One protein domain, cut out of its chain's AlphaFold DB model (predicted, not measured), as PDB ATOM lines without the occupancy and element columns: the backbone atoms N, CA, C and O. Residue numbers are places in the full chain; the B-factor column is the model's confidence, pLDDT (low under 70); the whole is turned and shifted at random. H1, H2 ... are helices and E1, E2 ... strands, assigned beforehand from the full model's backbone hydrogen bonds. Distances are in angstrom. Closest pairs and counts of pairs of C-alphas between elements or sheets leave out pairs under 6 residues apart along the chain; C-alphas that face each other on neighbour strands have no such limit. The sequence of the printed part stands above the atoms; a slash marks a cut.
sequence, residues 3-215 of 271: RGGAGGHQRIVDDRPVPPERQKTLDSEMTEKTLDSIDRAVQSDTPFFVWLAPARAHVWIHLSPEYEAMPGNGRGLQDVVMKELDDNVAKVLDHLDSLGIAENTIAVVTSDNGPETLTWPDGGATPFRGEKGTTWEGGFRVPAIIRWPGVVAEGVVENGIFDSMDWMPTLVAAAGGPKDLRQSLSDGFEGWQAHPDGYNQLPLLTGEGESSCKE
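This is residues 3 to 215 of the 271 residues of the protein "Arylsulfatase" of Cribrihabitans marinus (UniProt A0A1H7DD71). With little regular structure, long loops join a small ribbon of E1 and E2 near the middle, long helices H2 and H4 side by side, and a cluster of H6, H7 and H8. The printed part has 213 residues, 82 in named elements, mostly helix, ordered H1 H2 H3 H4 E1 H5 E2 H6 H7 H8. It is compact, radius of gyration of the C-alphas 19.1 A, spanning 54 by 44 by 35 A.

Start at E1, residues 107 to 110, antiparallel to E2, 144 to 147; N 107 and O 147 are 2.9 A apart. Residues 85 to 95 alone of H4, 77 to 98, touch H2, 26 to 43, at a shallow 10 degrees, the same way; closest C-alphas Thr 31 and Asn 88, 6.3 A. H3, 65 to 68, touches H4, closest C-alphas Tyr 67 and Val 80, 6.3 A. H1, 20 to 23, and H2 meet only through their link. H6, 164 to 174, touches H7, 181 to 187, about perpendicular at 81 degrees, closest C-alphas Pro 169 and Leu 181, 6.0 A. H6 only just touches H8, 202 to 205, with 3 pairs of C-alphas within 8 A, closest Thr 170 and Leu 202, 5.5 A. H5, 137 to 140, touches no helix. Every O i to N i+4 pair is within hydrogen-bond range in H2, H4 and H7, and 5 of 7 in H6.

Find C-alpha 77 at (-42.189, -49.228, -30.723); H4 runs 31.4 A to C-alpha 98 at (-61.120, -61.582, -8.915). H2 spans 25.7 A.

The printed part has no cut. The H2 to H3, E1 to H5, E2 to H6 and H7 to H8 links are long. Residues 3 to 10 are under pLDDT 70.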
ATOM      1  N   ARG A   3     -39.624 -57.453   1.134       50.69
ATOM      2  CA  ARG A   3     -40.740 -57.971   1.939       50.69
ATOM      3  C   ARG A   3     -40.724 -57.270   3.291       50.69
ATOM      4  O   ARG A   3     -39.744 -57.393   4.027       50.69
ATOM      5  N   GLY A   4     -41.775 -56.506   3.577       45.03
ATOM      6  CA  GLY A   4     -41.949 -55.817   4.851       45.03
ATOM      7  C   GLY A   4     -42.379 -56.787   5.951       45.03
ATOM      8  O   GLY A   4     -43.291 -57.583   5.755       45.03
ATOM      9  N   GLY A   5     -41.718 -56.712   7.103       45.00
ATOM     10  CA  GLY A   5     -42.188 -57.260   8.373       45.00
ATOM     11  C   GLY A   5     -42.133 -56.152   9.424       45.00
ATOM     12  O   GLY A   5     -41.292 -55.252   9.321       45.00
ATOM     13  N   ALA A   6     -43.025 -56.186  10.416       45.81
ATOM     14  CA  ALA A   6     -42.979 -55.246  11.535       45.81
ATOM     15  C   ALA A   6     -41.601 -55.296  12.235       45.81
ATOM     16  O   ALA A   6     -40.992 -56.363  12.336       45.81
ATOM     17  N   GLY A   7     -41.094 -54.147  12.700       53.06
ATOM     18  CA  GLY A   7     -39.845 -54.069  13.477       53.06
ATOM     19  C   GLY A   7     -38.539 -53.992  12.672       53.06
ATOM     20  O   GLY A   7     -37.474 -54.257  13.218       53.06
ATOM     21  N   GLY A   8     -38.583 -53.643  11.380       53.62
ATOM     22  CA  GLY A   8     -37.363 -53.420  10.584       53.62
ATOM     23  C   GLY A   8     -36.677 -54.697  10.081       53.62
ATOM     24  O   GLY A   8     -35.579 -54.633   9.535       53.62
ATOM     25  N   HIS A   9     -37.327 -55.858  10.187       58.47
ATOM     26  CA  HIS A   9     -36.834 -57.140   9.666       58.47
ATOM     27  C   HIS A   9     -37.063 -57.294   8.153       58.47
ATOM     28  O   HIS A   9     -37.540 -58.326   7.679       58.47
ATOM     29  N   GLN A  10     -36.750 -56.255   7.379       66.75
ATOM     30  CA  GLN A  10     -36.883 -56.298   5.927       66.75
ATOM     31  C   GLN A  10     -35.873 -57.291   5.353       66.75
ATOM     32  O   GLN A  10     -34.662 -57.147   5.527       66.75
ATOM     33  N   ARG A  11     -36.366 -58.305   4.639       71.69
ATOM     34  CA  ARG A  11     -35.499 -59.216   3.890       71.69
ATOM     35  C   ARG A  11     -35.375 -58.710   2.461       71.69
ATOM     36  O   ARG A  11     -36.322 -58.807   1.682       71.69
ATOM     37  N   ILE A  12     -34.190 -58.214   2.120       78.75
ATOM     38  CA  ILE A  12     -33.813 -57.921   0.738       78.75
ATOM     39  C   ILE A  12     -33.190 -59.188   0.160       78.75
ATOM     40  O   ILE A  12     -32.224 -59.726   0.698       78.75
ATOM     41  N   VAL A  13     -33.777 -59.687  -0.924       81.88
ATOM     42  CA  VAL A  13     -33.214 -60.796  -1.697       81.88
ATOM     43  C   VAL A  13     -32.780 -60.242  -3.043       81.88
ATOM     44  O   VAL A  13     -33.619 -59.721  -3.786       81.88
ATOM     45  N   ASP A  14     -31.481 -60.349  -3.323       85.44
ATOM     46  CA  ASP A  14     -30.931 -60.123  -4.656       85.44
ATOM     47  C   ASP A  14     -31.451 -61.222  -5.591       85.44
ATOM     48  O   ASP A  14     -31.285 -62.418  -5.339       85.44
ATOM     49  N   ASP A  15     -32.125 -60.797  -6.653       84.38
ATOM     50  CA  ASP A  15     -32.758 -61.663  -7.641       84.38
ATOM     51  C   ASP A  15     -31.861 -61.895  -8.869       84.38
ATOM     52  O   ASP A  15     -32.344 -62.322  -9.919       84.38
ATOM     53  N   ARG A  16     -30.548 -61.662  -8.715       87.81
ATOM     54  CA  ARG A  16     -29.488 -61.807  -9.727       87.81
ATOM     55  C   ARG A  16     -29.547 -60.728 -10.822       87.81
ATOM     56  O   ARG A  16     -30.572 -60.068 -10.991       87.81
ATOM     57  N   PRO A  17     -28.461 -60.560 -11.609       89.81
ATOM     58  CA  PRO A  17     -28.429 -59.598 -12.708       89.81
ATOM     59  C   PRO A  17     -29.550 -59.799 -13.735       89.81
ATOM     60  O   PRO A  17     -30.071 -60.905 -13.914       89.81
ATOM     61  N   VAL A  18     -29.868 -58.727 -14.463       91.00
ATOM     62  CA  VAL A  18     -30.871 -58.727 -15.536       91.00
ATOM     63  C   VAL A  18     -30.181 -58.507 -16.895       91.00
ATOM     64  O   VAL A  18     -30.142 -57.381 -17.394       91.00
ATOM     65  N   PRO A  19     -29.575 -59.548 -17.500       93.50
ATOM     66  CA  PRO A  19     -28.994 -59.441 -18.840       93.50
ATOM     67  C   PRO A  19     -30.087 -59.217 -19.903       93.50
ATOM     68  O   PRO A  19     -31.244 -59.550 -19.637       93.50
ATOM     69  N   PRO A  20     -29.741 -58.742 -21.117       92.88
ATOM     70  CA  PRO A  20     -30.704 -58.451 -22.189       92.88
ATOM     71  C   PRO A  20     -31.750 -59.544 -22.444       92.88
ATOM     72  O   PRO A  20     -32.926 -59.249 -22.618       92.88
ATOM     73  N   GLU A  21     -31.354 -60.818 -22.393       94.19
ATOM     74  CA  GLU A  21     -32.289 -61.934 -22.579       94.19
ATOM     75  C   GLU A  21     -33.361 -62.019 -21.487       94.19
ATOM     76  O   GLU A  21     -34.516 -62.295 -21.791       94.19
ATOM     77  N   ARG A  22     -33.019 -61.722 -20.227       93.81
ATOM     78  CA  ARG A  22     -33.994 -61.685 -19.127       93.81
ATOM     79  C   ARG A  22     -34.866 -60.428 -19.175       93.81
ATOM     80  O   ARG A  22     -36.020 -60.463 -18.767       93.81
ATOM     81  N   GLN A  23     -34.344 -59.318 -19.703       93.38
ATOM     82  CA  GLN A  23     -35.109 -58.070 -19.850       93.38
ATOM     83  C   GLN A  23     -36.339 -58.236 -20.756       93.38
ATOM     84  O   GLN A  23     -37.308 -57.499 -20.599       93.38
ATOM     85  N   LYS A  24     -36.344 -59.243 -21.641       94.62
ATOM     86  CA  LYS A  24     -37.497 -59.588 -22.487       94.62
ATOM     87  C   LYS A  24     -38.743 -59.989 -21.697       94.62
ATOM     88  O   LYS A  24     -39.843 -59.811 -22.200       94.62
ATOM     89  N   THR A  25     -38.579 -60.537 -20.493       94.12
ATOM     90  CA  THR A  25     -39.675 -61.079 -19.667       94.12
ATOM     91  C   THR A  25     -39.762 -60.455 -18.280       94.12
ATOM     92  O   THR A  25     -40.658 -60.809 -17.514       94.12
ATOM     93  N   LEU A  26     -38.860 -59.528 -17.943       93.06
ATOM     94  CA  LEU A  26     -38.698 -59.008 -16.585       93.06
ATOM     95  C   LEU A  26     -40.001 -58.454 -15.996       93.06
ATOM     96  O   LEU A  26     -40.336 -58.772 -14.859       93.06
ATOM     97  N   ASP A  27     -40.751 -57.665 -16.761       92.62
ATOM     98  CA  ASP A  27     -41.980 -57.035 -16.272       92.62
ATOM     99  C   ASP A  27     -43.084 -58.064 -15.999       92.62
ATOM    100  O   ASP A  27     -43.825 -57.942 -15.021       92.62
ATOM    101  N   SER A  28     -43.136 -59.139 -16.793       94.06
ATOM    102  CA  SER A  28     -44.029 -60.272 -16.527       94.06
ATOM    103  C   SER A  28     -43.592 -61.037 -15.273       94.06
ATOM    104  O   SER A  28     -44.424 -61.294 -14.408       94.06
ATOM    105  N   GLU A  29     -42.290 -61.308 -15.104       93.88
ATOM    106  CA  GLU A  29     -41.747 -61.933 -13.885       93.88
ATOM    107  C   GLU A  29     -42.060 -61.101 -12.627       93.88
ATOM    108  O   GLU A  29     -42.398 -61.646 -11.574       93.88
ATOM    109  N   MET A  30     -41.924 -59.773 -12.710       93.06
ATOM    110  CA  MET A  30     -42.252 -58.854 -11.616       93.06
ATOM    111  C   MET A  30     -43.748 -58.858 -11.309       93.06
ATOM    112  O   MET A  30     -44.126 -58.870 -10.137       93.06
ATOM    113  N   THR A  31     -44.589 -58.883 -12.342       96.06
ATOM    114  CA  THR A  31     -46.046 -58.935 -12.198       96.06
ATOM    115  C   THR A  31     -46.479 -60.232 -11.523       96.06
ATOM    116  O   THR A  31     -47.168 -60.179 -10.510       96.06
ATOM    117  N   GLU A  32     -45.995 -61.392 -11.969       96.81
ATOM    118  CA  GLU A  32     -46.291 -62.690 -11.338       96.81
ATOM    119  C   GLU A  32     -45.875 -62.727  -9.862       96.81
ATOM    120  O   GLU A  32     -46.625 -63.171  -8.993       96.81
ATOM    121  N   LYS A  33     -44.689 -62.192  -9.552       93.94
ATOM    122  CA  LYS A  33     -44.193 -62.054  -8.176       93.94
ATOM    123  C   LYS A  33     -45.058 -61.125  -7.321       93.94
ATOM    124  O   LYS A  33     -45.166 -61.342  -6.112       93.94
ATOM    125  N   THR A  34     -45.639 -60.092  -7.925       95.69
ATOM    126  CA  THR A  34     -46.608 -59.203  -7.278       95.69
ATOM    127  C   THR A  34     -47.901 -59.946  -6.961       95.69
ATOM    128  O   THR A  34     -48.339 -59.892  -5.813       95.69
ATOM    129  N   LEU A  35     -48.462 -60.691  -7.921       98.06
ATOM    130  CA  LEU A  35     -49.685 -61.473  -7.713       98.06
ATOM    131  C   LEU A  35     -49.503 -62.511  -6.591       98.06
ATOM    132  O   LEU A  35     -50.278 -62.512  -5.641       98.06
ATOM    133  N   ASP A  36     -48.404 -63.280  -6.606       96.88
ATOM    134  CA  ASP A  36     -48.047 -64.216  -5.517       96.88
ATOM    135  C   ASP A  36     -47.942 -63.515  -4.152       96.88
ATOM    136  O   ASP A  36     -48.307 -64.065  -3.110       96.88
ATOM    137  N   SER A  37     -47.418 -62.287  -4.120       93.69
ATOM    138  CA  SER A  37     -47.328 -61.530  -2.872       93.69
ATOM    139  C   SER A  37     -48.695 -61.106  -2.343       93.69
ATOM    140  O   SER A  37     -48.898 -61.172  -1.131       93.69
ATOM    141  N   ILE A  38     -49.602 -60.689  -3.229       96.31
ATOM    142  CA  ILE A  38     -50.981 -60.331  -2.883       96.31
ATOM    143  C   ILE A  38     -51.728 -61.577  -2.399       96.31
ATOM    144  O   ILE A  38     -52.298 -61.546  -1.312       96.31
ATOM    145  N   ASP A  39     -51.638 -62.694  -3.125       97.94
ATOM    146  CA  ASP A  39     -52.301 -63.953  -2.766       97.94
ATOM    147  C   ASP A  39     -51.931 -64.417  -1.365       97.94
ATOM    148  O   ASP A  39     -52.800 -64.749  -0.560       97.94
ATOM    149  N   ARG A  40     -50.636 -64.404  -1.031       96.06
ATOM    150  CA  ARG A  40     -50.192 -64.783   0.314       96.06
ATOM    151  C   ARG A  40     -50.710 -63.841   1.390       96.06
ATOM    152  O   ARG A  40     -51.048 -64.319   2.464       96.06
ATOM    153  N   ALA A  41     -50.739 -62.535   1.119       94.38
ATOM    154  CA  ALA A  41     -51.232 -61.547   2.071       94.38
ATOM    155  C   ALA A  41     -52.735 -61.724   2.329       94.38
ATOM    156  O   ALA A  41     -53.165 -61.705   3.479       94.38
ATOM    157  N   VAL A  42     -53.513 -61.994   1.277       95.69
ATOM    158  CA  VAL A  42     -54.944 -62.312   1.379       95.69
ATOM    159  C   VAL A  42     -55.164 -63.624   2.133       95.69
ATOM    160  O   VAL A  42     -55.970 -63.675   3.057       95.69
ATOM    161  N   GLN A  43     -54.409 -64.678   1.807       97.31
ATOM    162  CA  GLN A  43     -54.487 -65.968   2.503       97.31
ATOM    163  C   GLN A  43     -54.130 -65.868   3.993       97.31
ATOM    164  O   GLN A  43     -54.646 -66.645   4.794       97.31
ATOM    165  N   SER A  44     -53.245 -64.938   4.366       95.25
ATOM    166  CA  SER A  44     -52.852 -64.690   5.753       95.25
ATOM    167  C   SER A  44     -53.629 -63.559   6.431       95.25
ATOM    168  O   SER A  44     -53.225 -63.147   7.517       95.25
ATOM    169  N   ASP A  45     -54.689 -63.038   5.802       94.12
ATOM    170  CA  ASP A  45     -55.504 -61.922   6.302       94.12
ATOM    171  C   ASP A  45     -54.651 -60.733   6.790       94.12
ATOM    172  O   ASP A  45     -54.789 -60.217   7.898       94.12
ATOM    173  N   THR A  46     -53.651 -60.358   5.991       91.19
ATOM    174  CA  THR A  46     -52.682 -59.314   6.336       91.19
ATOM    175  C   THR A  46     -52.728 -58.190   5.302       91.19
ATOM    176  O   THR A  46     -52.635 -58.472   4.106       91.19
ATOM    177  N   PRO A  47     -52.805 -56.910   5.718       91.38
ATOM    178  CA  PRO A  47     -52.676 -55.790   4.794       91.38
ATOM    179  C   PRO A  47     -51.343 -55.840   4.041       91.38
ATOM    180  O   PRO A  47     -50.308 -56.181   4.617       91.38
ATOM    181  N   PHE A  48     -51.348 -55.459   2.766       93.38
ATOM    182  CA  PHE A  48     -50.139 -55.421   1.950       93.38
ATOM    183  C   PHE A  48     -49.829 -54.015   1.444       93.38
ATOM    184  O   PHE A  48     -50.707 -53.186   1.233       93.38
ATOM    185  N   PHE A  49     -48.543 -53.784   1.197       93.69
ATOM    186  CA  PHE A  49     -48.049 -52.669   0.406       93.69
ATOM    187  C   PHE A  49     -47.177 -53.239  -0.708       93.69
ATOM    188  O   PHE A  49     -46.217 -53.967  -0.439       93.69
ATOM    189  N   VAL A  50     -47.519 -52.922  -1.954       93.88
ATOM    190  CA  VAL A  50     -46.778 -53.352  -3.138       93.88
ATOM    191  C   VAL A  50     -46.246 -52.121  -3.850       93.88
ATOM    192  O   VAL A  50     -47.002 -51.236  -4.238       93.88
ATOM    193  N   TRP A  51     -44.938 -52.116  -4.080       92.94
ATOM    194  CA  TRP A  51     -44.300 -51.211  -5.021       92.94
ATOM    195  C   TRP A  51     -43.834 -52.018  -6.233       92.94
ATOM    196  O   TRP A  51     -42.771 -52.642  -6.216       92.94
ATOM    197  N   LEU A  52     -44.683 -52.054  -7.261       93.31
ATOM    198  CA  LEU A  52     -44.357 -52.624  -8.563       93.31
ATOM    199  C   LEU A  52     -43.719 -51.520  -9.408       93.31
ATOM    200  O   LEU A  52     -44.378 -50.540  -9.741       93.31
ATOM    201  N   ALA A  53     -42.437 -51.681  -9.726       92.25
ATOM    202  CA  ALA A  53     -41.669 -50.766 -10.564       92.25
ATOM    203  C   ALA A  53     -41.195 -51.525 -11.815       92.25
ATOM    204  O   ALA A  53     -40.090 -52.077 -11.800       92.25
ATOM    205  N   PRO A  54     -42.045 -51.630 -12.854       90.25
ATOM    206  CA  PRO A  54     -41.686 -52.287 -14.105       90.25
ATOM    207  C   PRO A  54     -40.503 -51.573 -14.773       90.25
ATOM    208  O   PRO A  54     -40.304 -50.373 -14.581       90.25
ATOM    209  N   ALA A  55     -39.701 -52.305 -15.545       86.19
ATOM    210  CA  ALA A  55     -38.547 -51.743 -16.244       86.19
ATOM    211  C   ALA A  55     -38.907 -51.202 -17.637       86.19
ATOM    212  O   ALA A  55     -38.136 -50.432 -18.222       86.19
ATOM    213  N   ARG A  56     -40.052 -51.613 -18.200       85.25
ATOM    214  CA  ARG A  56     -40.497 -51.170 -19.522       85.25
ATOM    215  C   ARG A  56     -40.702 -49.654 -19.553       85.25
ATOM    216  O   ARG A  56     -41.064 -49.038 -18.558       85.25
ATOM    217  N   ALA A  57     -40.455 -49.064 -20.724       84.38
ATOM    218  CA  ALA A  57     -40.390 -47.618 -20.976       84.38
ATOM    219  C   ALA A  57     -39.120 -46.902 -20.472       84.38
ATOM    220  O   ALA A  57     -38.978 -45.695 -20.674       84.38
ATOM    221  N   HIS A  58     -38.151 -47.635 -19.916       89.69
ATOM    222  CA  HIS A  58     -36.760 -47.189 -19.878       89.69
ATOM    223  C   HIS A  58     -36.030 -47.596 -21.174       89.69
ATOM    224  O   HIS A  58     -36.345 -48.621 -21.781       89.69
ATOM    225  N   VAL A  59     -35.052 -46.792 -21.602       86.38
ATOM    226  CA  VAL A  59     -34.266 -47.029 -22.827       86.38
ATOM    227  C   VAL A  59     -33.519 -48.362 -22.807       86.38
ATOM    228  O   VAL A  59     -33.177 -48.856 -21.729       86.38
ATOM    229  N   TRP A  60     -33.212 -48.871 -24.009       87.00
ATOM    230  CA  TRP A  60     -32.717 -50.224 -24.297       87.00
ATOM    231  C   TRP A  60     -33.827 -51.262 -24.171       87.00
ATOM    232  O   TRP A  60     -33.870 -52.091 -23.263       87.00
ATOM    233  N   ILE A  61     -34.769 -51.177 -25.102       88.75
ATOM    234  CA  ILE A  61     -35.996 -51.955 -25.051       88.75
ATOM    235  C   ILE A  61     -35.747 -53.361 -25.596       88.75
ATOM    236  O   ILE A  61     -35.480 -53.570 -26.779       88.75
ATOM    237  N   HIS A  62     -35.898 -54.347 -24.718       91.75
ATOM    238  CA  HIS A  62     -35.898 -55.764 -25.065       91.75
ATOM    239  C   HIS A  62     -37.312 -56.319 -24.908       91.75
ATOM    240  O   HIS A  62     -37.765 -56.501 -23.780       91.75
ATOM    241  N   LEU A  63     -38.020 -56.543 -26.016       92.81
ATOM    242  CA  LEU A  63     -39.386 -57.075 -26.013       92.81
ATOM    243  C   LEU A  63     -39.389 -58.607 -25.956       92.81
ATOM    244  O   LEU A  63     -38.465 -59.264 -26.442       92.81
ATOM    245  N   SER A  64     -40.450 -59.178 -25.386       93.94
ATOM    246  CA  SER A  64     -40.754 -60.597 -25.574       93.94
ATOM    247  C   SER A  64     -41.187 -60.861 -27.030       93.94
ATOM    248  O   SER A  64     -41.636 -59.930 -27.702       93.94
ATOM    249  N   PRO A  65     -41.128 -62.114 -27.526       94.88
ATOM    250  CA  PRO A  65     -41.568 -62.439 -28.888       94.88
ATOM    251  C   PRO A  65     -43.018 -62.038 -29.197       94.88
ATOM    252  O   PRO A  65     -43.338 -61.711 -30.336       94.88
ATOM    253  N   GLU A  66     -43.894 -62.058 -28.188       94.25
ATOM    254  CA  GLU A  66     -45.291 -61.639 -28.317       94.25
ATOM    255  C   GLU A  66     -45.394 -60.155 -28.689       94.25
ATOM    256  O   GLU A  66     -46.075 -59.805 -29.654       94.25
ATOM    257  N   TYR A  67     -44.684 -59.290 -27.962       95.12
ATOM    258  CA  TYR A  67     -44.694 -57.848 -28.201       95.12
ATOM    259  C   TYR A  67     -43.829 -57.456 -29.400       95.12
ATOM    260  O   TYR A  67     -44.207 -56.573 -30.161       95.12
ATOM    261  N   GLU A  68     -42.709 -58.142 -29.640       93.75
ATOM    262  CA  GLU A  68     -41.837 -57.909 -30.799       93.75
ATOM    263  C   GLU A  68     -42.565 -58.124 -32.137       93.75
ATOM    264  O   GLU A  68     -42.227 -57.491 -33.135       93.75
ATOM    265  N   ALA A  69     -43.608 -58.959 -32.155       95.00
ATOM    266  CA  ALA A  69     -44.441 -59.195 -33.329       95.00
ATOM    267  C   ALA A  69     -45.517 -58.111 -33.577       95.00
ATOM    268  O   ALA A  69     -46.191 -58.151 -34.608       95.00
ATOM    269  N   MET A  70     -45.718 -57.164 -32.653       94.94
ATOM    270  CA  MET A  70     -46.792 -56.160 -32.722       94.94
ATOM    271  C   MET A  70     -46.509 -54.869 -33.519       94.94
ATOM    272  O   MET A  70     -47.498 -54.260 -33.950       94.94
ATOM    273  N   PRO A  71     -45.259 -54.389 -33.709       92.19
ATOM    274  CA  PRO A  71     -44.994 -53.207 -34.523       92.19
ATOM    275  C   PRO A  71     -45.498 -53.360 -35.963       92.19
ATOM    276  O   PRO A  71     -45.489 -54.446 -36.540       92.19
ATOM    277  N   GLY A  72     -45.903 -52.244 -36.571       88.75
ATOM    278  CA  GLY A  72     -46.549 -52.219 -37.886       88.75
ATOM    279  C   GLY A  72     -48.030 -51.845 -37.800       88.75
ATOM    280  O   GLY A  72     -48.564 -51.590 -36.726       88.75
ATOM    281  N   ASN A  73     -48.707 -51.734 -38.948       85.50
ATOM    282  CA  ASN A  73     -50.116 -51.305 -39.027       85.50
ATOM    283  C   ASN A  73     -50.423 -49.995 -38.264       85.50
ATOM    284  O   ASN A  73     -51.487 -49.845 -37.670       85.50
ATOM    285  N   GLY A  74     -49.474 -49.052 -38.266       85.38
ATOM    286  CA  GLY A  74     -49.591 -47.775 -37.556       85.38
ATOM    287  C   GLY A  74     -49.129 -47.792 -36.095       85.38
ATOM    288  O   GLY A  74     -49.146 -46.734 -35.480       85.38
ATOM    289  N   ARG A  75     -48.684 -48.938 -35.558       87.25
ATOM    290  CA  ARG A  75     -48.071 -49.044 -34.225       87.25
ATOM    291  C   ARG A  75     -46.555 -48.915 -34.308       87.25
ATOM    292  O   ARG A  75     -45.900 -49.694 -35.009       87.25
ATOM    293  N   GLY A  76     -46.011 -47.942 -33.592       90.62
ATOM    294  CA  GLY A  76     -44.581 -47.796 -33.349       90.62
ATOM    295  C   GLY A  76     -44.111 -48.595 -32.134       90.62
ATOM    296  O   GLY A  76     -44.906 -49.195 -31.412       90.62
ATOM    297  N   LEU A  77     -42.801 -48.566 -31.879       91.31
ATOM    298  CA  LEU A  77     -42.189 -49.228 -30.723       91.31
ATOM    299  C   LEU A  77     -42.825 -48.777 -29.400       91.31
ATOM    300  O   LEU A  77     -43.190 -49.612 -28.581       91.31
ATOM    301  N   GLN A  78     -43.014 -47.468 -29.217       90.75
ATOM    302  CA  GLN A  78     -43.586 -46.922 -27.985       90.75
ATOM    303  C   GLN A  78     -45.030 -47.374 -27.743       90.75
ATOM    304  O   GLN A  78     -45.395 -47.624 -26.601       90.75
ATOM    305  N   ASP A  79     -45.832 -47.566 -28.794       91.88
ATOM    306  CA  ASP A  79     -47.201 -48.078 -28.642       91.88
ATOM    307  C   ASP A  79     -47.195 -49.503 -28.080       91.88
ATOM    308  O   ASP A  79     -48.007 -49.852 -27.226       91.88
ATOM    309  N   VAL A  80     -46.248 -50.325 -28.535       93.81
ATOM    310  CA  VAL A  80     -46.067 -51.707 -28.072       93.81
ATOM    311  C   VAL A  80     -45.535 -51.751 -26.638       93.81
ATOM    312  O   VAL A  80     -46.001 -52.545 -25.829       93.81
ATOM    313  N   VAL A  81     -44.603 -50.862 -26.303       92.62
ATOM    314  CA  VAL A  81     -44.043 -50.701 -24.950       92.62
ATOM    315  C   VAL A  81     -45.133 -50.290 -23.961       92.62
ATOM    316  O   VAL A  81     -45.234 -50.872 -22.883       92.62
ATOM    317  N   MET A  82     -45.976 -49.324 -24.337       93.12
ATOM    318  CA  MET A  82     -47.127 -48.918 -23.531       93.12
ATOM    319  C   MET A  82     -48.163 -50.037 -23.425       93.12
ATOM    320  O   MET A  82     -48.730 -50.216 -22.354       93.12
ATOM    321  N   LYS A  83     -48.379 -50.822 -24.489       94.81
ATOM    322  CA  LYS A  83     -49.277 -51.984 -24.460       94.81
ATOM    323  C   LYS A  83     -48.814 -53.053 -23.470       94.81
ATOM    324  O   LYS A  83     -49.636 -53.551 -22.715       94.81
ATOM    325  N   GLU A  84     -47.523 -53.381 -23.439       94.56
ATOM    326  CA  GLU A  84     -46.985 -54.340 -22.463       94.56
ATOM    327  C   GLU A  84     -47.121 -53.830 -21.023       94.56
ATOM    328  O   GLU A  84     -47.463 -54.598 -20.121       94.56
ATOM    329  N   LEU A  85     -46.875 -52.537 -20.791       94.00
ATOM    330  CA  LEU A  85     -47.085 -51.929 -19.478       94.00
ATOM    331  C   LEU A  85     -48.565 -52.001 -19.064       94.00
ATOM    332  O   LEU A  85     -48.863 -52.429 -17.950       94.00
ATOM    333  N   ASP A  86     -49.474 -51.633 -19.968       95.94
ATOM    334  CA  ASP A  86     -50.926 -51.675 -19.768       95.94
ATOM    335  C   ASP A  86     -51.424 -53.097 -19.464       95.94
ATOM    336  O   ASP A  86     -52.131 -53.298 -18.482       95.94
ATOM    337  N   ASP A  87     -50.962 -54.106 -20.209       97.06
ATOM    338  CA  ASP A  87     -51.309 -55.512 -19.968       97.06
ATOM    339  C   ASP A  87     -50.865 -55.999 -18.585       97.06
ATOM    340  O   ASP A  87     -51.576 -56.754 -17.922       97.06
ATOM    341  N   ASN A  88     -49.683 -55.583 -18.123       95.50
ATOM    342  CA  ASN A  88     -49.204 -55.951 -16.792       95.50
ATOM    343  C   ASN A  88     -49.974 -55.229 -15.676       95.50
ATOM    344  O   ASN A  88     -50.269 -55.845 -14.653       95.50
ATOM    345  N   VAL A  89     -50.364 -53.966 -15.880       96.50
ATOM    346  CA  VAL A  89     -51.265 -53.252 -14.959       96.50
ATOM    347  C   VAL A  89     -52.635 -53.933 -14.914       96.50
ATOM    348  O   VAL A  89     -53.140 -54.192 -13.821       96.50
ATOM    349  N   ALA A  90     -53.201 -54.286 -16.071       97.81
ATOM    350  CA  ALA A  90     -54.484 -54.976 -16.178       97.81
ATOM    351  C   ALA A  90     -54.478 -56.298 -15.401       97.81
ATOM    352  O   ALA A  90     -55.358 -56.510 -14.575       97.81
ATOM    353  N   LYS A  91     -53.431 -57.126 -15.545       98.31
ATOM    354  CA  LYS A  91     -53.280 -58.367 -14.759       98.31
ATOM    355  C   LYS A  91     -53.389 -58.128 -13.252       98.31
ATOM    356  O   LYS A  91     -54.010 -58.929 -12.564       98.31
ATOM    357  N   VAL A  92     -52.788 -57.058 -12.725       98.06
ATOM    358  CA  VAL A  92     -52.872 -56.738 -11.290       98.06
ATOM    359  C   VAL A  92     -54.281 -56.293 -10.908       98.06
ATOM    360  O   VAL A  92     -54.815 -56.778  -9.914       98.06
ATOM    361  N   LEU A  93     -54.894 -55.395 -11.682       98.12
ATOM    362  CA  LEU A  93     -56.236 -54.884 -11.391       98.12
ATOM    363  C   LEU A  93     -57.306 -55.981 -11.480       98.12
ATOM    364  O   LEU A  93     -58.102 -56.118 -10.553       98.12
ATOM    365  N   ASP A  94     -57.262 -56.805 -12.527       98.69
ATOM    366  CA  ASP A  94     -58.159 -57.949 -12.713       98.69
ATOM    367  C   ASP A  94     -57.998 -58.964 -11.576       98.69
ATOM    368  O   ASP A  94     -58.978 -59.531 -11.093       98.69
ATOM    369  N   HIS A  95     -56.766 -59.174 -11.101       98.50
ATOM    370  CA  HIS A  95     -56.501 -60.063  -9.973       98.50
ATOM    371  C   HIS A  95     -57.128 -59.546  -8.675       98.50
ATOM    372  O   HIS A  95     -57.807 -60.307  -7.986       98.50
ATOM    373  N   LEU A  96     -56.980 -58.250  -8.368       98.38
ATOM    374  CA  LEU A  96     -57.626 -57.614  -7.209       98.38
ATOM    375  C   LEU A  96     -59.156 -57.738  -7.262       98.38
ATOM    376  O   LEU A  96     -59.789 -58.006  -6.237       98.38
ATOM    377  N   ASP A  97     -59.736 -57.565  -8.451       98.25
ATOM    378  CA  ASP A  97     -61.171 -57.716  -8.681       98.25
ATOM    379  C   ASP A  97     -61.605 -59.184  -8.507       98.25
ATOM    380  O   ASP A  97     -62.592 -59.458  -7.823       98.25
ATOM    381  N   SER A  98     -60.835 -60.142  -9.036       98.50
ATOM    382  CA  SER A  98     -61.120 -61.582  -8.915       98.50
ATOM    383  C   SER A  98     -61.087 -62.089  -7.470       98.50
ATOM    384  O   SER A  98     -61.852 -62.982  -7.101       98.50
ATOM    385  N   LEU A  99     -60.230 -61.491  -6.639       98.00
ATOM    386  CA  LEU A  99     -60.121 -61.773  -5.212       98.00
ATOM    387  C   LEU A  99     -61.207 -61.065  -4.384       98.00
ATOM    388  O   LEU A  99     -61.359 -61.362  -3.201       98.00
ATOM    389  N   GLY A 100     -61.958 -60.131  -4.980       98.00
ATOM    390  CA  GLY A 100     -63.006 -59.366  -4.301       98.00
ATOM    391  C   GLY A 100     -62.480 -58.336  -3.297       98.00
ATOM    392  O   GLY A 100     -63.204 -57.957  -2.383       98.00
ATOM    393  N   ILE A 101     -61.229 -57.885  -3.444       98.12
ATOM    394  CA  ILE A 101     -60.567 -56.966  -2.495       98.12
ATOM    395  C   ILE A 101     -60.366 -55.550  -3.047       98.12
ATOM    396  O   ILE A 101     -59.721 -54.717  -2.409       98.12
ATOM    397  N   ALA A 102     -60.909 -55.263  -4.230       97.81
ATOM    398  CA  ALA A 102     -60.702 -54.000  -4.934       97.81
ATOM    399  C   ALA A 102     -61.152 -52.768  -4.132       97.81
ATOM    400  O   ALA A 102     -60.407 -51.799  -4.049       97.81
ATOM    401  N   GLU A 103     -62.321 -52.812  -3.483       97.12
ATOM    402  CA  GLU A 103     -62.841 -51.710  -2.648       97.12
ATOM    403  C   GLU A 103     -61.945 -51.408  -1.431       97.12
ATOM    404  O   GLU A 103     -61.902 -50.282  -0.937       97.12
ATOM    405  N   ASN A 104     -61.174 -52.400  -0.977       96.69
ATOM    406  CA  ASN A 104     -60.229 -52.271   0.132       96.69
ATOM    407  C   ASN A 104     -58.770 -52.106  -0.341       96.69
ATOM    408  O   ASN A 104     -57.839 -52.308   0.435       96.69
ATOM    409  N   THR A 105     -58.553 -51.776  -1.618       98.19
ATOM    410  CA  THR A 105     -57.214 -51.610  -2.193       98.19
ATOM    411  C   THR A 105     -57.104 -50.284  -2.938       98.19
ATOM    412  O   THR A 105     -57.909 -49.972  -3.812       98.19
ATOM    413  N   ILE A 106     -56.054 -49.520  -2.635       98.25
ATOM    414  CA  ILE A 106     -55.685 -48.316  -3.387       98.25
ATOM    415  C   ILE A 106     -54.670 -48.717  -4.456       98.25
ATOM    416  O   ILE A 106     -53.572 -49.165  -4.126       98.25
ATOM    417  N   ALA A 107     -55.013 -48.528  -5.728       98.06
ATOM    418  CA  ALA A 107     -54.086 -48.707  -6.842       98.06
ATOM    419  C   ALA A 107     -53.686 -47.345  -7.419       98.06
ATOM    420  O   ALA A 107     -54.546 -46.523  -7.738       98.06
ATOM    421  N   VAL A 108     -52.379 -47.113  -7.565       97.75
ATOM    422  CA  VAL A 108     -51.812 -45.886  -8.139       97.75
ATOM    423  C   VAL A 108     -50.870 -46.254  -9.279       97.75
ATOM    424  O   VAL A 108     -49.958 -47.056  -9.094       97.75
ATOM    425  N   VAL A 109     -51.063 -45.632 -10.440       96.88
ATOM    426  CA  VAL A 109     -50.153 -45.710 -11.590       96.88
ATOM    427  C   VAL A 109     -49.541 -44.333 -11.810       96.88
ATOM    428  O   VAL A 109     -50.261 -43.350 -11.984       96.88
ATOM    429  N   THR A 110     -48.212 -44.255 -11.790       96.06
ATOM    430  CA  THR A 110     -47.449 -43.017 -11.989       96.06
ATOM    431  C   THR A 110     -46.086 -43.311 -12.626       96.06
ATOM    432  O   THR A 110     -45.747 -44.472 -12.843       96.06
ATOM    433  N   SER A 111     -45.309 -42.269 -12.923       94.44
ATOM    434  CA  SER A 111     -43.928 -42.359 -13.421       94.44
ATOM    435  C   SER A 111     -42.963 -41.625 -12.484       94.44
ATOM    436  O   SER A 111     -43.371 -40.729 -11.744       94.44
ATOM    437  N   ASP A 112     -41.682 -41.989 -12.518       93.88
ATOM    438  CA  ASP A 112     -40.609 -41.372 -11.725       93.88
ATOM    439  C   ASP A 112     -40.146 -40.021 -12.302       93.88
ATOM    440  O   ASP A 112     -39.865 -39.078 -11.565       93.88
ATOM    441  N   ASN A 113     -40.114 -39.911 -13.629       93.94
ATOM    442  CA  ASN A 113     -39.816 -38.699 -14.382       93.94
ATOM    443  C   ASN A 113     -40.593 -38.659 -15.705       93.94
ATOM    444  O   ASN A 113     -41.250 -39.620 -16.112       93.94
ATOM    445  N   GLY A 114     -40.499 -37.528 -16.405       92.81
ATOM    446  CA  GLY A 114     -40.946 -37.415 -17.790       92.81
ATOM    447  C   GLY A 114     -40.068 -38.207 -18.773       92.81
ATOM    448  O   GLY A 114     -39.032 -38.741 -18.375       92.81
ATOM    449  N   PRO A 115     -40.461 -38.312 -20.051       92.19
ATOM    450  CA  PRO A 115     -39.804 -39.199 -21.006       92.19
ATOM    451  C   PRO A 115     -38.390 -38.731 -21.353       92.19
ATOM    452  O   PRO A 115     -38.123 -37.534 -21.426       92.19
ATOM    453  N   GLU A 116     -37.496 -39.678 -21.626       91.00
ATOM    454  CA  GLU A 116     -36.246 -39.410 -22.340       91.00
ATOM    455  C   GLU A 116     -36.573 -39.318 -23.833       91.00
ATOM    456  O   GLU A 116     -36.888 -40.325 -24.453       91.00
ATOM    457  N   THR A 117     -36.592 -38.111 -24.395       88.62
ATOM    458  CA  THR A 117     -37.020 -37.875 -25.786       88.62
ATOM    459  C   THR A 117     -35.862 -38.003 -26.777       88.62
ATOM    460  O   THR A 117     -36.074 -38.312 -27.948       88.62
ATOM    461  N   LEU A 118     -34.624 -37.813 -26.307       84.75
ATOM    462  CA  LEU A 118     -33.408 -37.837 -27.127       84.75
ATOM    463  C   LEU A 118     -33.040 -39.228 -27.681       84.75
ATOM    464  O   LEU A 118     -32.292 -39.327 -28.654       84.75
ATOM    465  N   THR A 119     -33.525 -40.307 -27.068       86.56
ATOM    466  CA  THR A 119     -33.122 -41.697 -27.339       86.56
ATOM    467  C   THR A 119     -34.052 -42.402 -28.319       86.56
ATOM    468  O   THR A 119     -34.449 -43.542 -28.108       86.56
ATOM    469  N   TRP A 120     -34.415 -41.745 -29.419       81.75
ATOM    470  CA  TRP A 120     -35.218 -42.391 -30.460       81.75
ATOM    471  C   TRP A 120     -34.510 -43.652 -31.010       81.75
ATOM    472  O   TRP A 120     -33.309 -43.581 -31.295       81.75
ATOM    473  N   PRO A 121     -35.215 -44.784 -31.217       84.62
ATOM    474  CA  PRO A 121     -36.668 -44.987 -31.097       84.62
ATOM    475  C   PRO A 121     -37.167 -45.392 -29.696       84.62
ATOM    476  O   PRO A 121     -38.375 -45.422 -29.461       84.62
ATOM    477  N   ASP A 122     -36.263 -45.716 -28.776       85.00
ATOM    478  CA  ASP A 122     -36.549 -46.188 -27.415       85.00
ATOM    479  C   ASP A 122     -37.128 -45.104 -26.490       85.00
ATOM    480  O   ASP A 122     -37.751 -45.416 -25.477       85.00
ATOM    481  N   GLY A 123     -36.938 -43.834 -26.839       85.50
ATOM    482  CA  GLY A 123     -37.433 -42.682 -26.101       85.50
ATOM    483  C   GLY A 123     -38.932 -42.421 -26.265       85.50
ATOM    484  O   GLY A 123     -39.524 -42.677 -27.317       85.50
ATOM    485  N   GLY A 124     -39.542 -41.869 -25.216       88.44
ATOM    486  CA  GLY A 124     -40.941 -41.434 -25.215       88.44
ATOM    487  C   GLY A 124     -41.124 -40.003 -25.730       88.44
ATOM    488  O   GLY A 124     -40.177 -39.336 -26.142       88.44
ATOM    489  N   ALA A 125     -42.353 -39.491 -25.659       89.12
ATOM    490  CA  ALA A 125     -42.675 -38.109 -26.014       89.12
ATOM    491  C   ALA A 125     -43.612 -37.470 -24.981       89.12
ATOM    492  O   ALA A 125     -44.372 -38.153 -24.297       89.12
ATOM    493  N   THR A 126     -43.565 -36.143 -24.869       91.50
ATOM    494  CA  THR A 126     -44.398 -35.371 -23.939       91.50
ATOM    495  C   THR A 126     -44.943 -34.118 -24.624       91.50
ATOM    496  O   THR A 126     -44.243 -33.507 -25.432       91.50
ATOM    497  N   PRO A 127     -46.186 -33.692 -24.326       93.75
ATOM    498  CA  PRO A 127     -46.733 -32.438 -24.847       93.75
ATOM    499  C   PRO A 127     -46.172 -31.200 -24.128       93.75
ATOM    500  O   PRO A 127     -46.547 -30.071 -24.453       93.75
ATOM    501  N   PHE A 128     -45.346 -31.394 -23.100       94.12
ATOM    502  CA  PHE A 128     -44.764 -30.330 -22.297       94.12
ATOM    503  C   PHE A 128     -43.319 -30.056 -22.720       94.12
ATOM    504  O   PHE A 128     -42.627 -30.938 -23.209       94.12
ATOM    505  N   ARG A 129     -42.842 -28.823 -22.515       91.62
ATOM    506  CA  ARG A 129     -41.450 -28.455 -22.818       91.62
ATOM    507  C   ARG A 129     -40.469 -29.290 -21.988       91.62
ATOM    508  O   ARG A 129     -40.701 -29.441 -20.791       91.62
ATOM    509  N   GLY A 130     -39.360 -29.696 -22.601       90.00
ATOM    510  CA  GLY A 130     -38.262 -30.434 -21.974       90.00
ATOM    511  C   GLY A 130     -38.527 -31.931 -21.841       90.00
ATOM    512  O   GLY A 130     -39.548 -32.441 -22.286       90.00
ATOM    513  N   GLU A 131     -37.583 -32.620 -21.214       90.25
ATOM    514  CA  GLU A 131     -37.529 -34.083 -21.122       90.25
ATOM    515  C   GLU A 131     -36.896 -34.536 -19.796       90.25
ATOM    516  O   GLU A 131     -36.565 -33.702 -18.939       90.25
ATOM    517  N   LYS A 132     -36.700 -35.850 -19.630       90.94
ATOM    518  CA  LYS A 132     -35.976 -36.466 -18.508       90.94
ATOM    519  C   LYS A 132     -34.717 -35.680 -18.135       90.94
ATOM    520  O   LYS A 132     -33.897 -35.298 -18.972       90.94
ATOM    521  N   GLY A 133     -34.564 -35.435 -16.837       87.81
ATOM    522  CA  GLY A 133     -33.456 -34.689 -16.240       87.81
ATOM    523  C   GLY A 133     -33.516 -33.170 -16.423       87.81
ATOM    524  O   GLY A 133     -32.638 -32.482 -15.922       87.81
ATOM    525  N   THR A 134     -34.494 -32.624 -17.158       89.25
ATOM    526  CA  THR A 134     -34.721 -31.170 -17.193       89.25
ATOM    527  C   THR A 134     -35.739 -30.775 -16.128       89.25
ATOM    528  O   THR A 134     -36.663 -31.530 -15.836       89.25
ATOM    529  N   THR A 135     -35.645 -29.558 -15.590       92.38
ATOM    530  CA  THR A 135     -36.640 -29.027 -14.634       92.38
ATOM    531  C   THR A 135     -37.831 -28.350 -15.313       92.38
ATOM    532  O   THR A 135     -38.675 -27.716 -14.666       92.38
ATOM    533  N   TRP A 136     -37.960 -28.506 -16.632       92.94
ATOM    534  CA  TRP A 136     -39.155 -28.124 -17.372       92.94
ATOM    535  C   TRP A 136     -40.346 -29.042 -17.043       92.94
ATOM    536  O   TRP A 136     -40.229 -30.031 -16.322       92.94
ATOM    537  N   GLU A 137     -41.542 -28.684 -17.516       94.12
ATOM    538  CA  GLU A 137     -42.741 -29.485 -17.238       94.12
ATOM    539  C   GLU A 137     -42.642 -30.894 -17.833       94.12
ATOM    540  O   GLU A 137     -43.049 -31.840 -17.178       94.12
ATOM    541  N   GLY A 138     -42.032 -31.056 -19.006       94.06
ATOM    542  CA  GLY A 138     -41.838 -32.347 -19.658       94.06
ATOM    543  C   GLY A 138     -40.855 -33.278 -18.960       94.06
ATOM    544  O   GLY A 138     -40.876 -34.460 -19.264       94.06
ATOM    545  N   GLY A 139     -40.049 -32.793 -18.008       92.25
ATOM    546  CA  GLY A 139     -39.168 -33.637 -17.191       92.25
ATOM    547  C   GLY A 139     -39.765 -34.084 -15.853       92.25
ATOM    548  O   GLY A 139     -39.353 -35.113 -15.330       92.25
ATOM    549  N   PHE A 140     -40.742 -33.345 -15.312       93.00
ATOM    550  CA  PHE A 140     -41.290 -33.562 -13.958       93.00
ATOM    551  C   PHE A 140     -42.795 -33.846 -13.921       93.00
ATOM    552  O   PHE A 140     -43.293 -34.380 -12.937       93.00
ATOM    553  N   ARG A 141     -43.558 -33.428 -14.936       95.12
ATOM    554  CA  ARG A 141     -45.005 -33.644 -14.968       95.12
ATOM    555  C   ARG A 141     -45.286 -35.012 -15.576       95.12
ATOM    556  O   ARG A 141     -45.121 -35.201 -16.779       95.12
ATOM    557  N   VAL A 142     -45.737 -35.925 -14.729       95.31
ATOM    558  CA  VAL A 142     -45.991 -37.334 -15.048       95.31
ATOM    559  C   VAL A 142     -47.491 -37.650 -15.031       95.31
ATOM    560  O   VAL A 142     -48.263 -36.876 -14.453       95.31
ATOM    561  N   PRO A 143     -47.939 -38.742 -15.679       94.94
ATOM    562  CA  PRO A 143     -49.274 -39.278 -15.431       94.94
ATOM    563  C   PRO A 143     -49.405 -39.710 -13.966       94.94
ATOM    564  O   PRO A 143     -48.448 -40.208 -13.387       94.94
ATOM    565  N   ALA A 144     -50.591 -39.535 -13.391       96.25
ATOM    566  CA  ALA A 144     -50.958 -40.069 -12.086       96.25
ATOM    567  C   ALA A 144     -52.431 -40.486 -12.149       96.25
ATOM    568  O   ALA A 144     -53.307 -39.641 -12.339       96.25
ATOM    569  N   ILE A 145     -52.689 -41.787 -12.054       97.44
ATOM    570  CA  ILE A 145     -54.030 -42.378 -12.074       97.44
ATOM    571  C   ILE A 145     -54.206 -43.127 -10.764       97.44
ATOM    572  O   ILE A 145     -53.336 -43.904 -10.374       97.44
ATOM    573  N   ILE A 146     -55.328 -42.898 -10.093       97.44
ATOM    574  CA  ILE A 146     -55.682 -43.561  -8.843       97.44
ATOM    575  C   ILE A 146     -57.023 -44.273  -8.997       97.44
ATOM    576  O   ILE A 146     -57.957 -43.739  -9.594       97.44
ATOM    577  N   ARG A 147     -57.112 -45.477  -8.434       97.56
ATOM    578  CA  ARG A 147     -58.341 -46.255  -8.297       97.56
ATOM    579  C   ARG A 147     -58.492 -46.673  -6.838       97.56
ATOM    580  O   ARG A 147     -57.613 -47.337  -6.296       97.56
ATOM    581  N   TRP A 148     -59.612 -46.294  -6.233       98.06
ATOM    582  CA  TRP A 148     -60.046 -46.779  -4.924       98.06
ATOM    583  C   TRP A 148     -61.583 -46.793  -4.894       98.06
ATOM    584  O   TRP A 148     -62.203 -45.777  -4.562       98.06
ATOM    585  N   PRO A 149     -62.207 -47.897  -5.344       97.88
ATOM    586  CA  PRO A 149     -63.651 -47.969  -5.535       97.88
ATOM    587  C   PRO A 149     -64.415 -47.675  -4.239       97.88
ATOM    588  O   PRO A 149     -64.005 -48.091  -3.159       97.88
ATOM    589  N   GLY A 150     -65.509 -46.922  -4.349       96.50
ATOM    590  CA  GLY A 150     -66.330 -46.502  -3.205       96.50
ATOM    591  C   GLY A 150     -65.766 -45.336  -2.381       96.50
ATOM    592  O   GLY A 150     -66.508 -44.763  -1.585       96.50
ATOM    593  N   VAL A 151     -64.503 -44.943  -2.591       97.25
ATOM    594  CA  VAL A 151     -63.848 -43.855  -1.843       97.25
ATOM    595  C   VAL A 151     -63.413 -42.707  -2.751       97.25
ATOM    596  O   VAL A 151     -63.703 -41.548  -2.460       97.25
ATOM    597  N   VAL A 152     -62.750 -43.010  -3.868       97.12
ATOM    598  CA  VAL A 152     -62.370 -42.023  -4.886       97.12
ATOM    599  C   VAL A 152     -63.405 -42.043  -6.007       97.12
ATOM    600  O   VAL A 152     -63.741 -43.104  -6.532       97.12
ATOM    601  N   ALA A 153     -63.910 -40.867  -6.385       96.19
ATOM    602  CA  ALA A 153     -64.911 -40.741  -7.439       96.19
ATOM    603  C   ALA A 153     -64.360 -41.169  -8.813       96.19
ATOM    604  O   ALA A 153     -63.292 -40.731  -9.244       96.19
ATOM    605  N   GLU A 154     -65.120 -42.000  -9.525       96.19
ATOM    606  CA  GLU A 154     -64.742 -42.513 -10.844       96.19
ATOM    607  C   GLU A 154     -64.844 -41.445 -11.940       96.19
ATOM    608  O   GLU A 154     -65.699 -40.559 -11.903       96.19
ATOM    609  N   GLY A 155     -63.975 -41.539 -12.953       95.25
ATOM    610  CA  GLY A 155     -64.029 -40.679 -14.143       95.25
ATOM    611  C   GLY A 155     -63.742 -39.194 -13.883       95.25
ATOM    612  O   GLY A 155     -63.977 -38.358 -14.758       95.25
ATOM    613  N   VAL A 156     -63.240 -38.842 -12.698       94.75
ATOM    614  CA  VAL A 156     -62.938 -37.457 -12.327       94.75
ATOM    615  C   VAL A 156     -61.528 -37.068 -12.766       94.75
ATOM    616  O   VAL A 156     -60.567 -37.813 -12.601       94.75
ATOM    617  N   VAL A 157     -61.399 -35.848 -13.292       95.88
ATOM    618  CA  VAL A 157     -60.106 -35.206 -13.557       95.88
ATOM    619  C   VAL A 157     -59.839 -34.152 -12.488       95.88
ATOM    620  O   VAL A 157     -60.456 -33.082 -12.496       95.88
ATOM    621  N   GLU A 158     -58.875 -34.430 -11.614       94.44
ATOM    622  CA  GLU A 158     -58.395 -33.487 -10.602       94.44
ATOM    623  C   GLU A 158     -57.237 -32.633 -11.153       94.44
ATOM    624  O   GLU A 158     -56.352 -33.125 -11.851       94.44
ATOM    625  N   ASN A 159     -57.259 -31.323 -10.885       93.12
ATOM    626  CA  ASN A 159     -56.249 -30.365 -11.360       93.12
ATOM    627  C   ASN A 159     -55.464 -29.690 -10.221       93.12
ATOM    628  O   ASN A 159     -54.602 -28.848 -10.495       93.12
ATOM    629  N   GLY A 160     -55.761 -30.031  -8.968       94.06
ATOM    630  CA  GLY A 160     -54.959 -29.699  -7.803       94.06
ATOM    631  C   GLY A 160     -53.518 -30.177  -7.975       94.06
ATOM    632  O   GLY A 160     -53.239 -31.139  -8.689       94.06
ATOM    633  N   ILE A 161     -52.577 -29.465  -7.357       96.19
ATOM    634  CA  ILE A 161     -51.174 -29.881  -7.383       96.19
ATOM    635  C   ILE A 161     -51.044 -31.143  -6.536       96.19
ATOM    636  O   ILE A 161     -51.519 -31.174  -5.410       96.19
ATOM    637  N   PHE A 162     -50.401 -32.164  -7.076       96.75
ATOM    638  CA  PHE A 162     -50.066 -33.380  -6.352       96.75
ATOM    639  C   PHE A 162     -48.598 -33.665  -6.647       96.75
ATOM    640  O   PHE A 162     -48.220 -33.758  -7.818       96.75
ATOM    641  N   ASP A 163     -47.775 -33.729  -5.607       96.38
ATOM    642  CA  ASP A 163     -46.358 -34.071  -5.724       96.38
ATOM    643  C   ASP A 163     -46.144 -35.561  -5.412       96.38
ATOM    644  O   ASP A 163     -46.901 -36.153  -4.646       96.38
ATOM    645  N   SER A 164     -45.125 -36.206  -5.985       95.69
ATOM    646  CA  SER A 164     -44.855 -37.621  -5.689       95.69
ATOM    647  C   SER A 164     -44.548 -37.854  -4.204       95.69
ATOM    648  O   SER A 164     -44.842 -38.927  -3.675       95.69
ATOM    649  N   MET A 165     -44.028 -36.840  -3.510       96.94
ATOM    650  CA  MET A 165     -43.786 -36.873  -2.069       96.94
ATOM    651  C   MET A 165     -45.083 -36.892  -1.249       96.94
ATOM    652  O   MET A 165     -45.073 -37.384  -0.120       96.94
ATOM    653  N   ASP A 166     -46.210 -36.435  -1.808       98.00
ATOM    654  CA  ASP A 166     -47.521 -36.451  -1.147       98.00
ATOM    655  C   ASP A 166     -48.063 -37.881  -0.970       98.00
ATOM    656  O   ASP A 166     -48.895 -38.124  -0.089       98.00
ATOM    657  N   TRP A 167     -47.585 -38.860  -1.752       97.06
ATOM    658  CA  TRP A 167     -48.052 -40.247  -1.647       97.06
ATOM    659  C   TRP A 167     -47.794 -40.848  -0.268       97.06
ATOM    660  O   TRP A 167     -48.680 -41.499   0.276       97.06
ATOM    661  N   MET A 168     -46.629 -40.605   0.338       96.12
ATOM    662  CA  MET A 168     -46.297 -41.173   1.650       96.12
ATOM    663  C   MET A 168     -47.293 -40.749   2.750       96.12
ATOM    664  O   MET A 168     -47.938 -41.630   3.321       96.12
ATOM    665  N   PRO A 169     -47.470 -39.453   3.077       97.31
ATOM    666  CA  PRO A 169     -48.423 -39.044   4.110       97.31
ATOM    667  C   PRO A 169     -49.874 -39.378   3.744       97.31
ATOM    668  O   PRO A 169     -50.659 -39.700   4.634       97.31
ATOM    669  N   THR A 170     -50.231 -39.360   2.456       98.19
ATOM    670  CA  THR A 170     -51.582 -39.717   1.995       98.19
ATOM    671  C   THR A 170     -51.894 -41.193   2.230       98.19
ATOM    672  O   THR A 170     -52.935 -41.519   2.798       98.19
ATOM    673  N   LEU A 171     -50.987 -42.095   1.845       97.50
ATOM    674  CA  LEU A 171     -51.165 -43.539   2.015       97.50
ATOM    675  C   LEU A 171     -51.100 -43.951   3.490       97.50
ATOM    676  O   LEU A 171     -51.864 -44.816   3.909       97.50
ATOM    677  N   VAL A 172     -50.252 -43.305   4.300       95.81
ATOM    678  CA  VAL A 172     -50.236 -43.523   5.757       95.81
ATOM    679  C   VAL A 172     -51.571 -43.121   6.380       95.81
ATOM    680  O   VAL A 172     -52.126 -43.891   7.161       95.81
ATOM    681  N   ALA A 173     -52.118 -41.959   6.017       97.19
ATOM    682  CA  ALA A 173     -53.426 -41.529   6.506       97.19
ATOM    683  C   ALA A 173     -54.551 -42.474   6.051       97.19
ATOM    684  O   ALA A 173     -55.428 -42.808   6.847       97.19
ATOM    685  N   ALA A 174     -54.512 -42.941   4.798       96.81
ATOM    686  CA  ALA A 174     -55.482 -43.897   4.264       96.81
ATOM    687  C   ALA A 174     -55.421 -45.263   4.972       96.81
ATOM    688  O   ALA A 174     -56.456 -45.882   5.198       96.81
ATOM    689  N   ALA A 175     -54.231 -45.693   5.402       95.19
ATOM    690  CA  ALA A 175     -54.027 -46.900   6.203       95.19
ATOM    691  C   ALA A 175     -54.399 -46.734   7.696       95.19
ATOM    692  O   ALA A 175     -54.115 -47.617   8.504       95.19
ATOM    693  N   GLY A 176     -55.008 -45.607   8.087       94.88
ATOM    694  CA  GLY A 176     -55.408 -45.320   9.469       94.88
ATOM    695  C   GLY A 176     -54.299 -44.737  10.353       94.88
ATOM    696  O   GLY A 176     -54.470 -44.647  11.568       94.88
ATOM    697  N   GLY A 177     -53.169 -44.340   9.765       93.50
ATOM    698  CA  GLY A 177     -52.088 -43.645  10.458       93.50
ATOM    699  C   GLY A 177     -52.380 -42.161  10.740       93.50
ATOM    700  O   GLY A 177     -53.465 -41.655  10.439       93.50
ATOM    701  N   PRO A 178     -51.405 -41.430  11.315       92.81
ATOM    702  CA  PRO A 178     -51.553 -40.013  11.638       92.81
ATOM    703  C   PRO A 178     -51.848 -39.164  10.396       92.81
ATOM    704  O   PRO A 178     -51.118 -39.209   9.404       92.81
ATOM    705  N   LYS A 179     -52.902 -38.342  10.457       95.44
ATOM    706  CA  LYS A 179     -53.269 -37.424   9.362       95.44
ATOM    707  C   LYS A 179     -52.305 -36.241   9.237       95.44
ATOM    708  O   LYS A 179     -52.242 -35.622   8.177       95.44
ATOM    709  N   ASP A 180     -51.576 -35.950  10.306       93.94
ATOM    710  CA  ASP A 180     -50.596 -34.884  10.489       93.94
ATOM    711  C   ASP A 180     -49.148 -35.406  10.459       93.94
ATOM    712  O   ASP A 180     -48.252 -34.751  10.985       93.94
ATOM    713  N   LEU A 181     -48.899 -36.547   9.794       93.69
ATOM    714  CA  LEU A 181     -47.598 -37.234   9.747       93.69
ATOM    715  C   LEU A 181     -46.403 -36.295   9.515       93.69
ATOM    716  O   LEU A 181     -45.366 -36.440  10.157       93.69
ATOM    717  N   ARG A 182     -46.546 -35.320   8.609       93.56
ATOM    718  CA  ARG A 182     -45.516 -34.311   8.325       93.56
ATOM    719  C   ARG A 182     -45.095 -33.538   9.580       93.56
ATOM    720  O   ARG A 182     -43.901 -33.354   9.811       93.56
ATOM    721  N   GLN A 183     -46.072 -33.092  10.369       93.00
ATOM    722  CA  GLN A 183     -45.843 -32.372  11.618       93.00
ATOM    723  C   GLN A 183     -45.300 -33.323  12.685       93.00
ATOM    724  O   GLN A 183     -44.271 -33.023  13.281       93.00
ATOM    725  N   SER A 184     -45.901 -34.507  12.847       91.44
ATOM    726  CA  SER A 184     -45.462 -35.486  13.852       91.44
ATOM    727  C   SER A 184     -43.998 -35.910  13.662       91.44
ATOM    728  O   SER A 184     -43.248 -35.998  14.630       91.44
ATOM    729  N   LEU A 185     -43.556 -36.131  12.418       92.56
ATOM    730  CA  LEU A 185     -42.155 -36.457  12.120       92.56
ATOM    731  C   LEU A 185     -41.214 -35.258  12.312       92.56
ATOM    732  O   LEU A 185     -40.069 -35.449  12.729       92.56
ATOM    733  N   SER A 186     -41.703 -34.041  12.054       93.62
ATOM    734  CA  SER A 186     -40.938 -32.807  12.267       93.62
ATOM    735  C   SER A 186     -40.753 -32.484  13.744       93.62
ATOM    736  O   SER A 186     -39.716 -31.938  14.102       93.62
ATOM    737  N   ASP A 187     -41.712 -32.832  14.601       93.00
ATOM    738  CA  ASP A 187     -41.604 -32.659  16.055       93.00
ATOM    739  C   ASP A 187     -40.766 -33.767  16.712       93.00
ATOM    740  O   ASP A 187     -40.180 -33.567  17.778       93.00
ATOM    741  N   GLY A 188     -40.660 -34.913  16.040       90.44
ATOM    742  CA  GLY A 188     -39.860 -36.059  16.441       90.44
ATOM    743  C   GLY A 188     -40.716 -37.279  16.783       90.44
ATOM    744  O   GLY A 188     -41.711 -37.198  17.499       90.44
ATOM    745  N   PHE A 189     -40.288 -38.444  16.299       82.31
ATOM    746  CA  PHE A 189     -40.929 -39.738  16.496       82.31
ATOM    747  C   PHE A 189     -39.893 -40.771  16.954       82.31
ATOM    748  O   PHE A 189     -38.900 -41.011  16.270       82.31
ATOM    749  N   GLU A 190     -40.100 -41.363  18.135       85.06
ATOM    750  CA  GLU A 190     -39.211 -42.390  18.717       85.06
ATOM    751  C   GLU A 190     -37.717 -41.992  18.765       85.06
ATOM    752  O   GLU A 190     -36.823 -42.816  18.591       85.06
ATOM    753  N   GLY A 191     -37.434 -40.707  19.010       85.25
ATOM    754  CA  GLY A 191     -36.067 -40.171  19.071       85.25
ATOM    755  C   GLY A 191     -35.455 -39.812  17.712       85.25
ATOM    756  O   GLY A 191     -34.321 -39.335  17.673       85.25
ATOM    757  N   TRP A 192     -36.196 -39.984  16.617       85.75
ATOM    758  CA  TRP A 192     -35.816 -39.566  15.267       85.75
ATOM    759  C   TRP A 192     -36.601 -38.327  14.846       85.75
ATOM    760  O   TRP A 192     -37.777 -38.202  15.167       85.75
ATOM    761  N   GLN A 193     -35.977 -37.425  14.094       92.81
ATOM    762  CA  GLN A 193     -36.630 -36.239  13.538       92.81
ATOM    763  C   GLN A 193     -36.432 -36.223  12.024       92.81
ATOM    764  O   GLN A 193     -35.316 -36.427  11.540       92.81
ATOM    765  N   ALA A 194     -37.510 -35.997  11.279       93.12
ATOM    766  CA  ALA A 194     -37.485 -35.890   9.828       93.12
ATOM    767  C   ALA A 194     -38.392 -34.748   9.371       93.12
ATOM    768  O   ALA A 194     -39.387 -34.443  10.018       93.12
ATOM    769  N   HIS A 195     -38.085 -34.154   8.221       93.56
ATOM    770  CA  HIS A 195     -38.888 -33.080   7.636       93.56
ATOM    771  C   HIS A 195     -39.437 -33.528   6.280       93.56
ATOM    772  O   HIS A 195     -38.823 -33.238   5.259       93.56
ATOM    773  N   PRO A 196     -40.549 -34.284   6.244       93.75
ATOM    774  CA  PRO A 196     -41.181 -34.641   4.985       93.75
ATOM    775  C   PRO A 196     -41.701 -33.399   4.258       93.75
ATOM    776  O   PRO A 196     -42.343 -32.535   4.857       93.75
ATOM    777  N   ASP A 197     -41.492 -33.351   2.950       95.44
ATOM    778  CA  ASP A 197     -42.014 -32.270   2.111       95.44
ATOM    779  C   ASP A 197     -43.458 -32.520   1.652       95.44
ATOM    780  O   ASP A 197     -44.181 -31.575   1.352       95.44
ATOM    781  N   GLY A 198     -43.896 -33.782   1.646       96.81
ATOM    782  CA  GLY A 198     -45.223 -34.177   1.181       96.81
ATOM    783  C   GLY A 198     -46.365 -33.784   2.116       96.81
ATOM    784  O   GLY A 198     -46.243 -33.799   3.346       96.81
ATOM    785  N   TYR A 199     -47.523 -33.530   1.519       97.56
ATOM    786  CA  TYR A 199     -48.778 -33.210   2.184       97.56
ATOM    787  C   TYR A 199     -49.749 -34.390   2.149       97.56
ATOM    788  O   TYR A 199     -49.797 -35.156   1.192       97.56
ATOM    789  N   ASN A 200     -50.581 -34.518   3.184       98.00
ATOM    790  CA  ASN A 200     -51.708 -35.444   3.150       98.00
ATOM    791  C   ASN A 200     -52.780 -34.923   2.175       98.00
ATOM    792  O   ASN A 200     -53.410 -33.892   2.425       98.00
ATOM    793  N   GLN A 201     -52.979 -35.655   1.080       97.88
ATOM    794  CA  GLN A 201     -53.927 -35.354   0.008       97.88
ATOM    795  C   GLN A 201     -55.204 -36.196   0.096       97.88
ATOM    796  O   GLN A 201     -56.014 -36.173  -0.827       97.88
ATOM    797  N   LEU A 202     -55.433 -36.931   1.189       97.25
ATOM    798  CA  LEU A 202     -56.648 -37.734   1.340       97.25
ATOM    799  C   LEU A 202     -57.938 -36.904   1.158       97.25
ATOM    800  O   LEU A 202     -58.786 -37.359   0.398       97.25
ATOM    801  N   PRO A 203     -58.072 -35.676   1.716       97.31
ATOM    802  CA  PRO A 203     -59.249 -34.839   1.461       97.31
ATOM    803  C   PRO A 203     -59.444 -34.466  -0.015       97.31
ATOM    804  O   PRO A 203     -60.578 -34.353  -0.470       97.31
ATOM    805  N   LEU A 204     -58.356 -34.284  -0.774       97.38
ATOM    806  CA  LEU A 204     -58.425 -34.043  -2.218       97.38
ATOM    807  C   LEU A 204     -58.975 -35.277  -2.941       97.38
ATOM    808  O   LEU A 204     -59.871 -35.162  -3.771       97.38
ATOM    809  N   LEU A 205     -58.451 -36.458  -2.606       96.44
ATOM    810  CA  LEU A 205     -58.826 -37.718  -3.250       96.44
ATOM    811  C   LEU A 205     -60.275 -38.132  -2.956       96.44
ATOM    812  O   LEU A 205     -60.937 -38.680  -3.835       96.44
ATOM    813  N   THR A 206     -60.781 -37.848  -1.753       95.81
ATOM    814  CA  THR A 206     -62.172 -38.135  -1.357       95.81
ATOM    815  C   THR A 206     -63.159 -37.038  -1.765       95.81
ATOM    816  O   THR A 206     -64.361 -37.176  -1.546       95.81
ATOM    817  N   GLY A 207     -62.685 -35.938  -2.362       95.00
ATOM    818  CA  GLY A 207     -63.523 -34.795  -2.739       95.00
ATOM    819  C   GLY A 207     -64.009 -33.950  -1.555       95.00
ATOM    820  O   GLY A 207     -64.907 -33.124  -1.715       95.00
ATOM    821  N   GLU A 208     -63.424 -34.134  -0.370       95.81
ATOM    822  CA  GLU A 208     -63.731 -33.381   0.851       95.81
ATOM    823  C   GLU A 208     -62.972 -32.045   0.941       95.81
ATOM    824  O   GLU A 208     -63.299 -31.199   1.776       95.81
ATOM    825  N   GLY A 209     -61.962 -31.825   0.094       95.44
ATOM    826  CA  GLY A 209     -61.153 -30.609   0.104       95.44
ATOM    827  C   GLY A 209     -60.376 -30.356  -1.186       95.44
ATOM    828  O   GLY A 209     -60.392 -31.142  -2.127       95.44
ATOM    829  N   GLU A 210     -59.686 -29.218  -1.227       96.19
ATOM    830  CA  GLU A 210     -58.720 -28.912  -2.283       96.19
ATOM    831  C   GLU A 210     -57.346 -29.512  -1.965       96.19
ATOM    832  O   GLU A 210     -57.078 -29.929  -0.839       96.19
ATOM    833  N   SER A 211     -56.437 -29.476  -2.944       97.00
ATOM    834  CA  SER A 211     -55.051 -29.874  -2.712       97.00
ATOM    835  C   SER A 211     -54.414 -29.038  -1.602       97.00
ATOM    836  O   SER A 211     -54.430 -27.797  -1.657       97.00
ATOM    837  N   SER A 212     -53.806 -29.735  -0.644       96.25
ATOM    838  CA  SER A 212     -52.982 -29.156   0.421       96.25
ATOM    839  C   SER A 212     -51.634 -28.653  -0.103       96.25
ATOM    840  O   SER A 212     -51.071 -27.708   0.442       96.25
ATOM    841  N   CYS A 213     -51.136 -29.251  -1.187       96.69
ATOM    842  CA  CYS A 213     -49.896 -28.861  -1.842       96.69
ATOM    843  C   CYS A 213     -50.136 -27.641  -2.741       96.69
ATOM    844  O   CYS A 213     -50.962 -27.673  -3.660       96.69
ATOM    845  N   LYS A 214     -49.426 -26.537  -2.490       96.31
ATOM    846  CA  LYS A 214     -49.488 -25.334  -3.336       96.31
ATOM    847  C   LYS A 214     -48.203 -25.109  -4.118       96.31
ATOM    848  O   LYS A 214     -48.206 -24.289  -5.038       96.31
ATOM    849  N   GLU A 215     -47.142 -25.848  -3.821       95.75
ATOM    850  CA  GLU A 215     -45.821 -25.644  -4.386       95.75
ATOM    851  C   GLU A 215     -45.137 -26.943  -4.798       95.75
ATOM    852  O   GLU A 215     -45.293 -27.977  -4.170       95.75
TER     853      GLU A 215